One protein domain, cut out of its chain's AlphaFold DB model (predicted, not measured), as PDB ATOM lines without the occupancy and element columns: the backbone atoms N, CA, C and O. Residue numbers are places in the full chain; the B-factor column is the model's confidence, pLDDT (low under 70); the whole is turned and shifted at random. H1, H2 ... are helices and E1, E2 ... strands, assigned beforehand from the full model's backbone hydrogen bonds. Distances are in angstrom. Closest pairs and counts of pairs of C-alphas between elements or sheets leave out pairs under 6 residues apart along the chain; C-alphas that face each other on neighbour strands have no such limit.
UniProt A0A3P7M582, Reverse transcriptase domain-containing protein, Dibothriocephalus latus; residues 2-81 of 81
ATOM      1  N   ASP A   2     -31.600  -6.458 -42.554       70.12
ATOM      2  CA  ASP A   2     -31.697  -6.529 -44.010       70.12
ATOM      3  C   ASP A   2     -30.291  -6.736 -44.596       70.12
ATOM      4  O   ASP A   2     -29.329  -6.120 -44.140       70.12
ATOM      5  N   SER A   3     -30.144  -7.605 -45.600       74.56
ATOM      6  CA  SER A   3     -28.839  -8.011 -46.166       74.56
ATOM      7  C   SER A   3     -28.042  -6.889 -46.859       74.56
ATOM      8  O   SER A   3     -26.987  -7.160 -47.427       74.56
ATOM      9  N   ASN A   4     -28.528  -5.646 -46.817       84.19
ATOM     10  CA  ASN A   4     -27.942  -4.473 -47.463       84.19
ATOM     11  C   ASN A   4     -27.452  -3.394 -46.481       84.19
ATOM     12  O   ASN A   4     -27.023  -2.330 -46.926       84.19
ATOM     13  N   GLU A   5     -27.504  -3.625 -45.170       85.81
ATOM     14  CA  GLU A   5     -27.014  -2.648 -44.194       85.81
ATOM     15  C   GLU A   5     -25.532  -2.875 -43.872       85.81
ATOM     16  O   GLU A   5     -25.124  -3.949 -43.428       85.81
ATOM     17  N   VAL A   6     -24.714  -1.841 -44.087       89.00
ATOM     18  CA  VAL A   6     -23.290  -1.821 -43.727       89.00
ATOM     19  C   VAL A   6     -23.103  -0.875 -42.548       89.00
ATOM     20  O   VAL A   6     -23.421   0.309 -42.639       89.00
ATOM     21  N   MET A   7     -22.555  -1.389 -41.447       90.31
ATOM     22  CA  MET A   7     -22.174  -0.568 -40.302       90.31
ATOM     23  C   MET A   7     -20.777   0.003 -40.526       90.31
ATOM     24  O   MET A   7     -19.829  -0.738 -40.783       90.31
ATOM     25  N   VAL A   8     -20.648   1.319 -40.388       92.69
ATOM     26  CA  VAL A   8     -19.359   2.006 -40.439       92.69
ATOM     27  C   VAL A   8     -19.186   2.801 -39.155       92.69
ATOM     28  O   VAL A   8     -20.099   3.503 -38.729       92.69
ATOM     29  N   SER A   9     -18.014   2.672 -38.537       94.56
ATOM     30  CA  SER A   9     -17.613   3.472 -37.381       94.56
ATOM     31  C   SER A   9     -16.396   4.305 -37.756       94.56
ATOM     32  O   SER A   9     -15.518   3.843 -38.485       94.56
ATOM     33  N   TYR A  10     -16.373   5.543 -37.278       93.06
ATOM     34  CA  TYR A  10     -15.271   6.472 -37.470       93.06
ATOM     35  C   TYR A  10     -14.826   6.976 -36.108       93.06
ATOM     36  O   TYR A  10     -15.664   7.261 -35.252       93.06
ATOM     37  N   ASP A  11     -13.515   7.096 -35.934       95.12
ATOM     38  CA  ASP A  11     -12.921   7.708 -34.756       95.12
ATOM     39  C   ASP A  11     -12.335   9.071 -35.122       95.12
ATOM     40  O   ASP A  11     -11.723   9.243 -36.183       95.12
ATOM     41  N   VAL A  12     -12.542  10.051 -34.246       91.56
ATOM     42  CA  VAL A  12     -12.015  11.402 -34.433       91.56
ATOM     43  C   VAL A  12     -10.677  11.499 -33.721       91.56
ATOM     44  O   VAL A  12     -10.592  11.494 -32.494       91.56
ATOM     45  N   VAL A  13      -9.611  11.659 -34.499       92.31
ATOM     46  CA  VAL A  13      -8.268  11.801 -33.944       92.31
ATOM     47  C   VAL A  13      -8.135  13.134 -33.214       92.31
ATOM     48  O   VAL A  13      -8.302  14.209 -33.796       92.31
ATOM     49  N   SER A  14      -7.726  13.057 -31.946       90.62
ATOM     50  CA  SER A  14      -7.337  14.225 -31.150       90.62
ATOM     51  C   SER A  14      -8.452  15.281 -31.083       90.62
ATOM     52  O   SER A  14      -8.224  16.437 -31.417       90.62
ATOM     53  N   TRP A  15      -9.661  14.877 -30.679       89.88
ATOM     54  CA  TRP A  15     -10.882  15.697 -30.732       89.88
ATOM     55  C   TRP A  15     -10.686  17.148 -30.252       89.88
ATOM     56  O   TRP A  15     -10.766  18.054 -31.075       89.88
ATOM     57  N   PHE A  16     -10.351  17.378 -28.977       90.06
ATOM     58  CA  PHE A  16     -10.176  18.726 -28.406       90.06
ATOM     59  C   PHE A  16      -9.113  19.591 -29.118       90.06
ATOM     60  O   PHE A  16      -9.447  20.684 -29.581       90.06
ATOM     61  N   PRO A  17      -7.849  19.144 -29.293       90.31
ATOM     62  CA  PRO A  17      -6.825  19.941 -29.978       90.31
ATOM     63  C   PRO A  17      -7.072  20.088 -31.494       90.31
ATOM     64  O   PRO A  17      -6.413  20.901 -32.150       90.31
ATOM     65  N   SER A  18      -7.997  19.318 -32.074       92.31
ATOM     66  CA  SER A  18      -8.373  19.411 -33.489       92.31
ATOM     67  C   SER A  18      -9.490  20.421 -33.762       92.31
ATOM     68  O   SER A  18      -9.676  20.774 -34.927       92.31
ATOM     69  N   ILE A  19     -10.197  20.925 -32.741       91.69
ATOM     70  CA  ILE A  19     -11.279  21.899 -32.945       91.69
ATOM     71  C   ILE A  19     -10.707  23.241 -33.449       91.69
ATOM     72  O   ILE A  19      -9.798  23.811 -32.849       91.69
ATOM     73  N   PRO A  20     -11.210  23.799 -34.557       92.19
ATOM     74  CA  PRO A  20     -10.839  25.146 -34.977       92.19
ATOM     75  C   PRO A  20     -11.552  26.197 -34.112       92.19
ATOM     76  O   PRO A  20     -12.720  26.493 -34.339       92.19
ATOM     77  N   ASN A  21     -10.839  26.798 -33.150       90.81
ATOM     78  CA  ASN A  21     -11.412  27.767 -32.196       90.81
ATOM     79  C   ASN A  21     -12.178  28.911 -32.875       90.81
ATOM     80  O   ASN A  21     -13.269  29.247 -32.434       90.81
ATOM     81  N   GLY A  22     -11.653  29.469 -33.972       92.50
ATOM     82  CA  GLY A  22     -12.331  30.551 -34.696       92.50
ATOM     83  C   GLY A  22     -13.692  30.137 -35.265       92.50
ATOM     84  O   GLY A  22     -14.643  30.902 -35.174       92.50
ATOM     85  N   LEU A  23     -13.799  28.908 -35.781       93.94
ATOM     86  CA  LEU A  23     -15.068  28.376 -36.280       93.94
ATOM     87  C   LEU A  23     -16.028  28.067 -35.124       93.94
ATOM     88  O   LEU A  23     -17.213  28.342 -35.226       93.94
ATOM     89  N   ALA A  24     -15.522  27.537 -34.006       93.44
ATOM     90  CA  ALA A  24     -16.349  27.291 -32.826       93.44
ATOM     91  C   ALA A  24     -16.951  28.595 -32.272       93.44
ATOM     92  O   ALA A  24     -18.139  28.637 -31.963       93.44
ATOM     93  N   VAL A  25     -16.153  29.667 -32.198       94.31
ATOM     94  CA  VAL A  25     -16.617  30.994 -31.763       94.31
ATOM     95  C   VAL A  25     -17.652  31.563 -32.733       94.31
ATOM     96  O   VAL A  25     -18.699  32.012 -32.277       94.31
ATOM     97  N   SER A  26     -17.417  31.499 -34.052       95.62
ATOM     98  CA  SER A  26     -18.382  32.016 -35.035       95.62
ATOM     99  C   SER A  26     -19.705  31.253 -35.004       95.62
ATOM    100  O   SER A  26     -20.763  31.869 -35.026       95.62
ATOM    101  N   THR A  27     -19.663  29.923 -34.880       95.38
ATOM    102  CA  THR A  27     -20.879  29.108 -34.753       95.38
ATOM    103  C   THR A  27     -21.664  29.460 -33.488       95.38
ATOM    104  O   THR A  27     -22.889  29.509 -33.524       95.38
ATOM    105  N   ILE A  28     -20.990  29.739 -32.368       93.75
ATOM    106  CA  ILE A  28     -21.671  30.181 -31.144       93.75
ATOM    107  C   ILE A  28     -22.269  31.582 -31.320       93.75
ATOM    108  O   ILE A  28     -23.389  31.805 -30.871       93.75
ATOM    109  N   ASP A  29     -21.582  32.510 -31.988       93.12
ATOM    110  CA  ASP A  29     -22.116  33.853 -32.270       93.12
ATOM    111  C   ASP A  29     -23.388  33.809 -33.132       93.12
ATOM    112  O   ASP A  29     -24.367  34.495 -32.828       93.12
ATOM    113  N   GLU A  30     -23.406  32.945 -34.150       93.62
ATOM    114  CA  GLU A  30     -24.582  32.680 -34.988       93.62
ATOM    115  C   GLU A  30     -25.742  32.102 -34.161       93.62
ATOM    116  O   GLU A  30     -26.854  32.626 -34.205       93.62
ATOM    117  N   LEU A  31     -25.480  31.093 -33.322       92.31
ATOM    118  CA  LEU A  31     -26.498  30.506 -32.441       92.31
ATOM    119  C   LEU A  31     -27.055  31.521 -31.434       92.31
ATOM    120  O   LEU A  31     -28.259  31.567 -31.187       92.31
ATOM    121  N   LEU A  32     -26.193  32.348 -30.842       89.06
ATOM    122  CA  LEU A  32     -26.618  33.405 -29.927       89.06
ATOM    123  C   LEU A  32     -27.466  34.453 -30.645       89.06
ATOM    124  O   LEU A  32     -28.418  34.957 -30.051       89.06
ATOM    125  N   GLN A  33     -27.147  34.769 -31.901       87.25
ATOM    126  CA  GLN A  33     -27.964  35.662 -32.713       87.25
ATOM    127  C   GLN A  33     -29.376  35.101 -32.882       87.25
ATOM    128  O   GLN A  33     -30.330  35.804 -32.573       87.25
ATOM    129  N   GLU A  34     -29.506  33.837 -33.291       87.06
ATOM    130  CA  GLU A  34     -30.804  33.185 -33.508       87.06
ATOM    131  C   GLU A  34     -31.642  33.083 -32.224       87.06
ATOM    132  O   GLU A  34     -32.860  33.262 -32.249       87.06
ATOM    133  N   MET A  35     -31.004  32.808 -31.082       83.69
ATOM    134  CA  MET A  35     -31.712  32.637 -29.808       83.69
ATOM    135  C   MET A  35     -32.161  33.956 -29.171       83.69
ATOM    136  O   MET A  35     -33.122  33.958 -28.399       83.69
ATOM    137  N   TYR A  36     -31.473  35.063 -29.464       77.00
ATOM    138  CA  TYR A  36     -31.624  36.322 -28.733       77.00
ATOM    139  C   TYR A  36     -31.879  37.540 -29.635       77.00
ATOM    140  O   TYR A  36     -31.598  38.669 -29.243       77.00
ATOM    141  N   GLU A  37     -32.489  37.339 -30.812       68.62
ATOM    142  CA  GLU A  37     -32.851  38.414 -31.761       68.62
ATOM    143  C   GLU A  37     -33.748  39.519 -31.170       68.62
ATOM    144  O   GLU A  37     -33.865  40.600 -31.750       68.62
ATOM    145  N   LYS A  38     -34.428  39.257 -30.049       61.66
ATOM    146  CA  LYS A  38     -35.388  40.186 -29.450       61.66
ATOM    147  C   LYS A  38     -34.810  40.790 -28.184       61.66
ATOM    148  O   LYS A  38     -34.605  40.073 -27.211       61.66
ATOM    149  N   ASP A  39     -34.592  42.106 -28.249       63.12
ATOM    150  CA  ASP A  39     -34.384  43.020 -27.123       63.12
ATOM    151  C   ASP A  39     -35.037  42.482 -25.849       63.12
ATOM    152  O   ASP A  39     -36.261  42.530 -25.744       63.12
ATOM    153  N   ASP A  40     -34.227  41.916 -24.948       58.12
ATOM    154  CA  ASP A  40     -34.249  42.150 -23.496       58.12
ATOM    155  C   ASP A  40     -33.274  41.189 -22.785       58.12
ATOM    156  O   ASP A  40     -33.676  40.294 -22.036       58.12
ATOM    157  N   GLN A  41     -31.964  41.317 -23.038       62.03
ATOM    158  CA  GLN A  41     -30.989  40.490 -22.330       62.03
ATOM    159  C   GLN A  41     -29.906  41.299 -21.630       62.03
ATOM    160  O   GLN A  41     -29.165  42.076 -22.225       62.03
ATOM    161  N   GLN A  42     -29.810  41.061 -20.320       63.91
ATOM    162  CA  GLN A  42     -28.892  41.713 -19.386       63.91
ATOM    163  C   GLN A  42     -27.410  41.558 -19.776       63.91
ATOM    164  O   GLN A  42     -26.576  42.357 -19.349       63.91
ATOM    165  N   MET A  43     -27.072  40.553 -20.590       73.31
ATOM    166  CA  MET A  43     -25.720  40.307 -21.079       73.31
ATOM    167  C   MET A  43     -25.683  40.458 -22.598       73.31
ATOM    168  O   MET A  43     -26.348  39.723 -23.321       73.31
ATOM    169  N   LYS A  44     -24.899  41.426 -23.083       84.69
ATOM    170  CA  LYS A  44     -24.707  41.644 -24.518       84.69
ATOM    171  C   LYS A  44     -24.003  40.437 -25.139       84.69
ATOM    172  O   LYS A  44     -23.022  39.959 -24.571       84.69
ATOM    173  N   ARG A  45     -24.449  40.016 -26.328       87.44
ATOM    174  CA  ARG A  45     -23.814  38.960 -27.145       87.44
ATOM    175  C   ARG A  45     -22.297  39.140 -27.245       87.44
ATOM    176  O   ARG A  45     -21.551  38.200 -27.012       87.44
ATOM    177  N   GLU A  46     -21.854  40.373 -27.484       88.38
ATOM    178  CA  GLU A  46     -20.437  40.758 -27.555       88.38
ATOM    179  C   GLU A  46     -19.638  40.320 -26.316       88.38
ATOM    180  O   GLU A  46     -18.549  39.773 -26.453       88.38
ATOM    181  N   HIS A  47     -20.198  40.478 -25.111       90.69
ATOM    182  CA  HIS A  47     -19.527  40.078 -23.871       90.69
ATOM    183  C   HIS A  47     -19.451  38.552 -23.716       90.69
ATOM    184  O   HIS A  47     -18.497  38.044 -23.135       90.69
ATOM    185  N   VAL A  48     -20.449  37.812 -24.221       91.31
ATOM    186  CA  VAL A  48     -20.415  36.337 -24.235       91.31
ATOM    187  C   VAL A  48     -19.271  35.864 -25.125       91.31
ATOM    188  O   VAL A  48     -18.503  34.991 -24.725       91.31
ATOM    189  N   ILE A  49     -19.151  36.456 -26.315       93.12
ATOM    190  CA  ILE A  49     -18.108  36.116 -27.284       93.12
ATOM    191  C   ILE A  49     -16.724  36.474 -26.744       93.12
ATOM    192  O   ILE A  49     -15.834  35.627 -26.767       93.12
ATOM    193  N   GLU A  50     -16.548  37.664 -26.170       93.69
ATOM    194  CA  GLU A  50     -15.277  38.065 -25.554       93.69
ATOM    195  C   GLU A  50     -14.879  37.123 -24.403       93.69
ATOM    196  O   GLU A  50     -13.727  36.685 -24.313       93.69
ATOM    197  N   LEU A  51     -15.838  36.743 -23.548       92.88
ATOM    198  CA  LEU A  51     -15.601  35.779 -22.475       92.88
ATOM    199  C   LEU A  51     -15.221  34.400 -23.028       92.88
ATOM    200  O   LEU A  51     -14.319  33.755 -22.497       92.88
ATOM    201  N   LEU A  52     -15.888  33.944 -24.088       92.94
ATOM    202  CA  LEU A  52     -15.579  32.675 -24.737       92.94
ATOM    203  C   LEU A  52     -14.155  32.678 -25.305       92.94
ATOM    204  O   LEU A  52     -13.398  31.741 -25.055       92.94
ATOM    205  N   GLU A  53     -13.761  33.734 -26.016       92.50
ATOM    206  CA  GLU A  53     -12.399  33.883 -26.534       92.50
ATOM    207  C   GLU A  53     -11.354  33.873 -25.415       92.50
ATOM    208  O   GLU A  53     -10.306  33.234 -25.554       92.50
ATOM    209  N   LEU A  54     -11.640  34.534 -24.289       91.06
ATOM    210  CA  LEU A  54     -10.772  34.523 -23.115       91.06
ATOM    211  C   LEU A  54     -10.649  33.116 -22.520       91.06
ATOM    212  O   LEU A  54      -9.543  32.667 -22.238       91.06
ATOM    213  N   CYS A  55     -11.761  32.401 -22.368       90.06
ATOM    214  CA  CYS A  55     -11.782  31.040 -21.834       90.06
ATOM    215  C   CYS A  55     -11.077  30.020 -22.743       90.06
ATOM    216  O   CYS A  55     -10.529  29.030 -22.256       90.06
ATOM    217  N   LEU A  56     -11.086  30.246 -24.059       89.31
ATOM    218  CA  LEU A  56     -10.374  29.414 -25.030       89.31
ATOM    219  C   LEU A  56      -8.861  29.687 -25.046       89.31
ATOM    220  O   LEU A  56      -8.092  28.820 -25.468       89.31
ATOM    221  N   ARG A  57      -8.409  30.848 -24.550       88.44
ATOM    222  CA  ARG A  57      -6.988  31.118 -24.291       88.44
ATOM    223  C   ARG A  57      -6.566  30.417 -23.007       88.44
ATOM    224  O   ARG A  57      -6.659  30.964 -21.914       88.44
ATOM    225  N   THR A  58      -6.068  29.197 -23.154       87.50
ATOM    226  CA  THR A  58      -5.570  28.415 -22.023       87.50
ATOM    227  C   THR A  58      -4.047  28.363 -21.986       87.50
ATOM    228  O   THR A  58      -3.360  28.355 -23.016       87.50
ATOM    229  N   SER A  59      -3.523  28.259 -20.770       89.06
ATOM    230  CA  SER A  59      -2.129  27.939 -20.509       89.06
ATOM    231  C   SER A  59      -2.033  26.736 -19.585       89.06
ATOM    232  O   SER A  59      -2.825  26.607 -18.654       89.06
ATOM    233  N   PHE A  60      -1.031  25.891 -19.795       86.94
ATOM    234  CA  PHE A  60      -0.725  24.768 -18.915       86.94
ATOM    235  C   PHE A  60       0.730  24.834 -18.455       86.94
ATOM    236  O   PHE A  60       1.581  25.422 -19.124       86.94
ATOM    237  N   THR A  61       1.010  24.240 -17.296       93.81
ATOM    238  CA  THR A  61       2.372  24.152 -16.756       93.81
ATOM    239  C   THR A  61       2.896  22.736 -16.928       93.81
ATOM    240  O   THR A  61       2.205  21.772 -16.606       93.81
ATOM    241  N   PHE A  62       4.119  22.616 -17.430       92.88
ATOM    242  CA  PHE A  62       4.851  21.360 -17.528       92.88
ATOM    243  C   PHE A  62       6.338  21.648 -17.322       92.88
ATOM    244  O   PHE A  62       6.838  22.619 -17.880       92.88
ATOM    245  N   ASP A  63       7.035  20.831 -16.530       96.81
ATOM    246  CA  ASP A  63       8.479  20.994 -16.274       96.81
ATOM    247  C   ASP A  63       8.858  22.426 -15.831       96.81
ATOM    248  O   ASP A  63       9.725  23.076 -16.414       96.81
ATOM    249  N   ASP A  64       8.107  22.963 -14.861       96.50
ATOM    250  CA  ASP A  64       8.248  24.330 -14.329       96.50
ATOM    251  C   ASP A  64       8.179  25.455 -15.384       96.50
ATOM    252  O   ASP A  64       8.589  26.594 -15.144       96.50
ATOM    253  N   ARG A  65       7.622  25.163 -16.565       97.75
ATOM    254  CA  ARG A  65       7.426  26.116 -17.661       97.75
ATOM    255  C   ARG A  65       5.952  26.264 -17.990       97.75
ATOM    256  O   ARG A  65       5.200  25.291 -18.014       97.75
ATOM    257  N   VAL A  66       5.553  27.498 -18.284       95.06
ATOM    258  CA  VAL A  66       4.198  27.835 -18.727       95.06
ATOM    259  C   VAL A  66       4.149  27.817 -20.251       95.06
ATOM    260  O   VAL A  66       4.972  28.448 -20.915       95.06
ATOM    261  N   TYR A  67       3.162  27.114 -20.794       91.81
ATOM    262  CA  TYR A  67       2.904  26.995 -22.221       91.81
ATOM    263  C   TYR A  67       1.511  27.503 -22.543       91.81
ATOM    264  O   TYR A  67       0.575  27.294 -21.779       91.81
ATOM    265  N   GLU A  68       1.365  28.122 -23.707       90.81
ATOM    266  CA  GLU A  68       0.072  28.537 -24.241       90.81
ATOM    267  C   GLU A  68      -0.415  27.510 -25.265       90.81
ATOM    268  O   GLU A  68       0.324  27.132 -26.182       90.81
ATOM    269  N   GLN A  69      -1.666  27.070 -25.142       87.88
ATOM    270  CA  GLN A  69      -2.263  26.195 -26.142       87.88
ATOM    271  C   GLN A  69      -2.674  27.019 -27.366       87.88
ATOM    272  O   GLN A  69      -3.608  27.813 -27.321       87.88
ATOM    273  N   LYS A  70      -1.977  26.812 -28.486       87.62
ATOM    274  CA  LYS A  70      -2.226  27.554 -29.735       87.62
ATOM    275  C   LYS A  70      -3.338  26.972 -30.603       87.62
ATOM    276  O   LYS A  70      -3.840  27.669 -31.479       87.62
ATOM    277  N   LYS A  71      -3.687  25.697 -30.413       88.25
ATOM    278  CA  LYS A  71      -4.646  24.988 -31.262       88.25
ATOM    279  C   LYS A  71      -5.637  24.181 -30.432       88.25
ATOM    280  O   LYS A  71      -5.243  23.475 -29.499       88.25
ATOM    281  N   GLY A  72      -6.897  24.259 -30.845       89.75
ATOM    282  CA  GLY A  72      -7.996  23.533 -30.238       89.75
ATOM    283  C   GLY A  72      -8.415  24.057 -28.887       89.75
ATOM    284  O   GLY A  72      -7.911  25.071 -28.393       89.75
ATOM    285  N   THR A  73      -9.376  23.348 -28.320       91.00
ATOM    286  CA  THR A  73      -9.976  23.691 -27.044       91.00
ATOM    287  C   THR A  73      -9.185  23.061 -25.890       91.00
ATOM    288  O   THR A  73      -8.528  22.023 -26.068       91.00
ATOM    289  N   PRO A  74      -9.178  23.695 -24.706       88.12
ATOM    290  CA  PRO A  74      -8.544  23.143 -23.512       88.12
ATOM    291  C   PRO A  74      -9.135  21.787 -23.112       88.12
ATOM    292  O   PRO A  74     -10.279  21.695 -22.670       88.12
ATOM    293  N   MET A  75      -8.323  20.730 -23.155       87.81
ATOM    294  CA  MET A  75      -8.714  19.447 -22.565       87.81
ATOM    295  C   MET A  75      -8.957  19.601 -21.059       87.81
ATOM    296  O   MET A  75      -8.164  20.224 -20.356       87.81
ATOM    297  N   GLY A  76     -10.049  19.017 -20.561       84.44
ATOM    298  CA  GLY A  76     -10.413  19.073 -19.141       84.44
ATOM    299  C   GLY A  76     -11.072  20.381 -18.691       84.44
ATOM    300  O   GLY A  76     -11.485  20.472 -17.537       84.44
ATOM    301  N   SER A  77     -11.222  21.375 -19.574       86.62
ATOM    302  CA  SER A  77     -12.076  22.528 -19.291       86.62
ATOM    303  C   SER A  77     -13.550  22.116 -19.367       86.62
ATOM    304  O   SER A  77     -13.948  21.528 -20.376       86.62
ATOM    305  N   PRO A  78     -14.389  22.477 -18.375       88.62
ATOM    306  CA  PRO A  78     -15.834  22.258 -18.443       88.62
ATOM    307  C   PRO A  78     -16.506  22.908 -19.658       88.62
ATOM    308  O   PRO A  78     -17.596  22.503 -20.026       88.62
ATOM    309  N   LEU A  79     -15.873  23.911 -20.277       89.31
ATOM    310  CA  LEU A  79     -16.388  24.566 -21.484       89.31
ATOM    311  C   LEU A  79     -16.129  23.773 -22.771       89.31
ATOM    312  O   LEU A  79     -16.653  24.138 -23.815       89.31
ATOM    313  N   SER A  80     -15.249  22.769 -22.737       87.62
ATOM    314  CA  SER A  80     -14.809  22.067 -23.950       87.62
ATOM    315  C   SER A  80     -15.576  20.781 -24.245       87.62
ATOM    316  O   SER A  80     -15.489  20.309 -25.377       87.62
ATOM    317  N   GLY A  81     -16.265  20.205 -23.254       82.44
ATOM    318  CA  GLY A  81     -17.085  18.994 -23.391       82.44
ATOM    319  C   GLY A  81     -18.566  19.316 -23.324       82.44
ATOM    320  O   GLY A  81     -19.330  18.583 -23.983       82.44
TER     321      GLY A  81
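Overview. This is residues 2 to 81 of the 81 residues of the protein "Reverse transcriptase domain-containing protein" of Dibothriocephalus latus (UniProt A0A3P7M582). A long helical hairpin, H2 and H3, runs on through a tight link into a small strand hairpin, E1 and E2, while a long extended arm, residues 2 to 13, sticks out to one side. The short helix H1 sits between that arm and H2, and residues 69 to 81, with no named element, fold back from E2 toward the middle. The 80 printed residues hold H1, H2, H3, E1 and E2 in that order, a mixed class with under half of the residues in named elements; the two-strand sheet, E1 - E2, is antiparallel. The whole is extended, with a radius of gyration of the C-alphas of 17.9 A, and flat, spanning 56 by 48 by 18 A.

Along the chain. Start at C-alpha 2 at (-31.697, -6.529, -44.010) and go along the arm to H1, residues 15 to 18, 5.3 A long. H2, residues 21 to 35, begins at C-alpha 21 at (-11.412, 27.767, -32.196) and runs 21.0 A. H3, residues 45 to 56, covers 16.6 A. E1, residues 59 to 62, is 10.0 A long; E2, residues 65 to 68, is 10.2 A long and ends at C-alpha 68 at (0.072, 28.537, -24.241).

Arrangement. Look first at H2 and H3, a helical hairpin: they touch, closest at the C-alphas of Asp 29 and Ile 49, 6.8 A apart, at a shallow tilt of 28 degrees, opposite ways. Every O i to N i+4 pair is within hydrogen-bond range in H2 and H3; H1 is too short for such a pair. In the hairpin of E1 and E2, at 148 degrees, N 60 and O 67 are 2.9 A apart. H1 is apart from H2.

Size, cuts and confidence. The C-alphas of Ser 3 and Asp 64, the two farthest apart, are 58.6 A apart. The printed part has no cut, and no link is long. Residues 37 to 42 have pLDDT under 70.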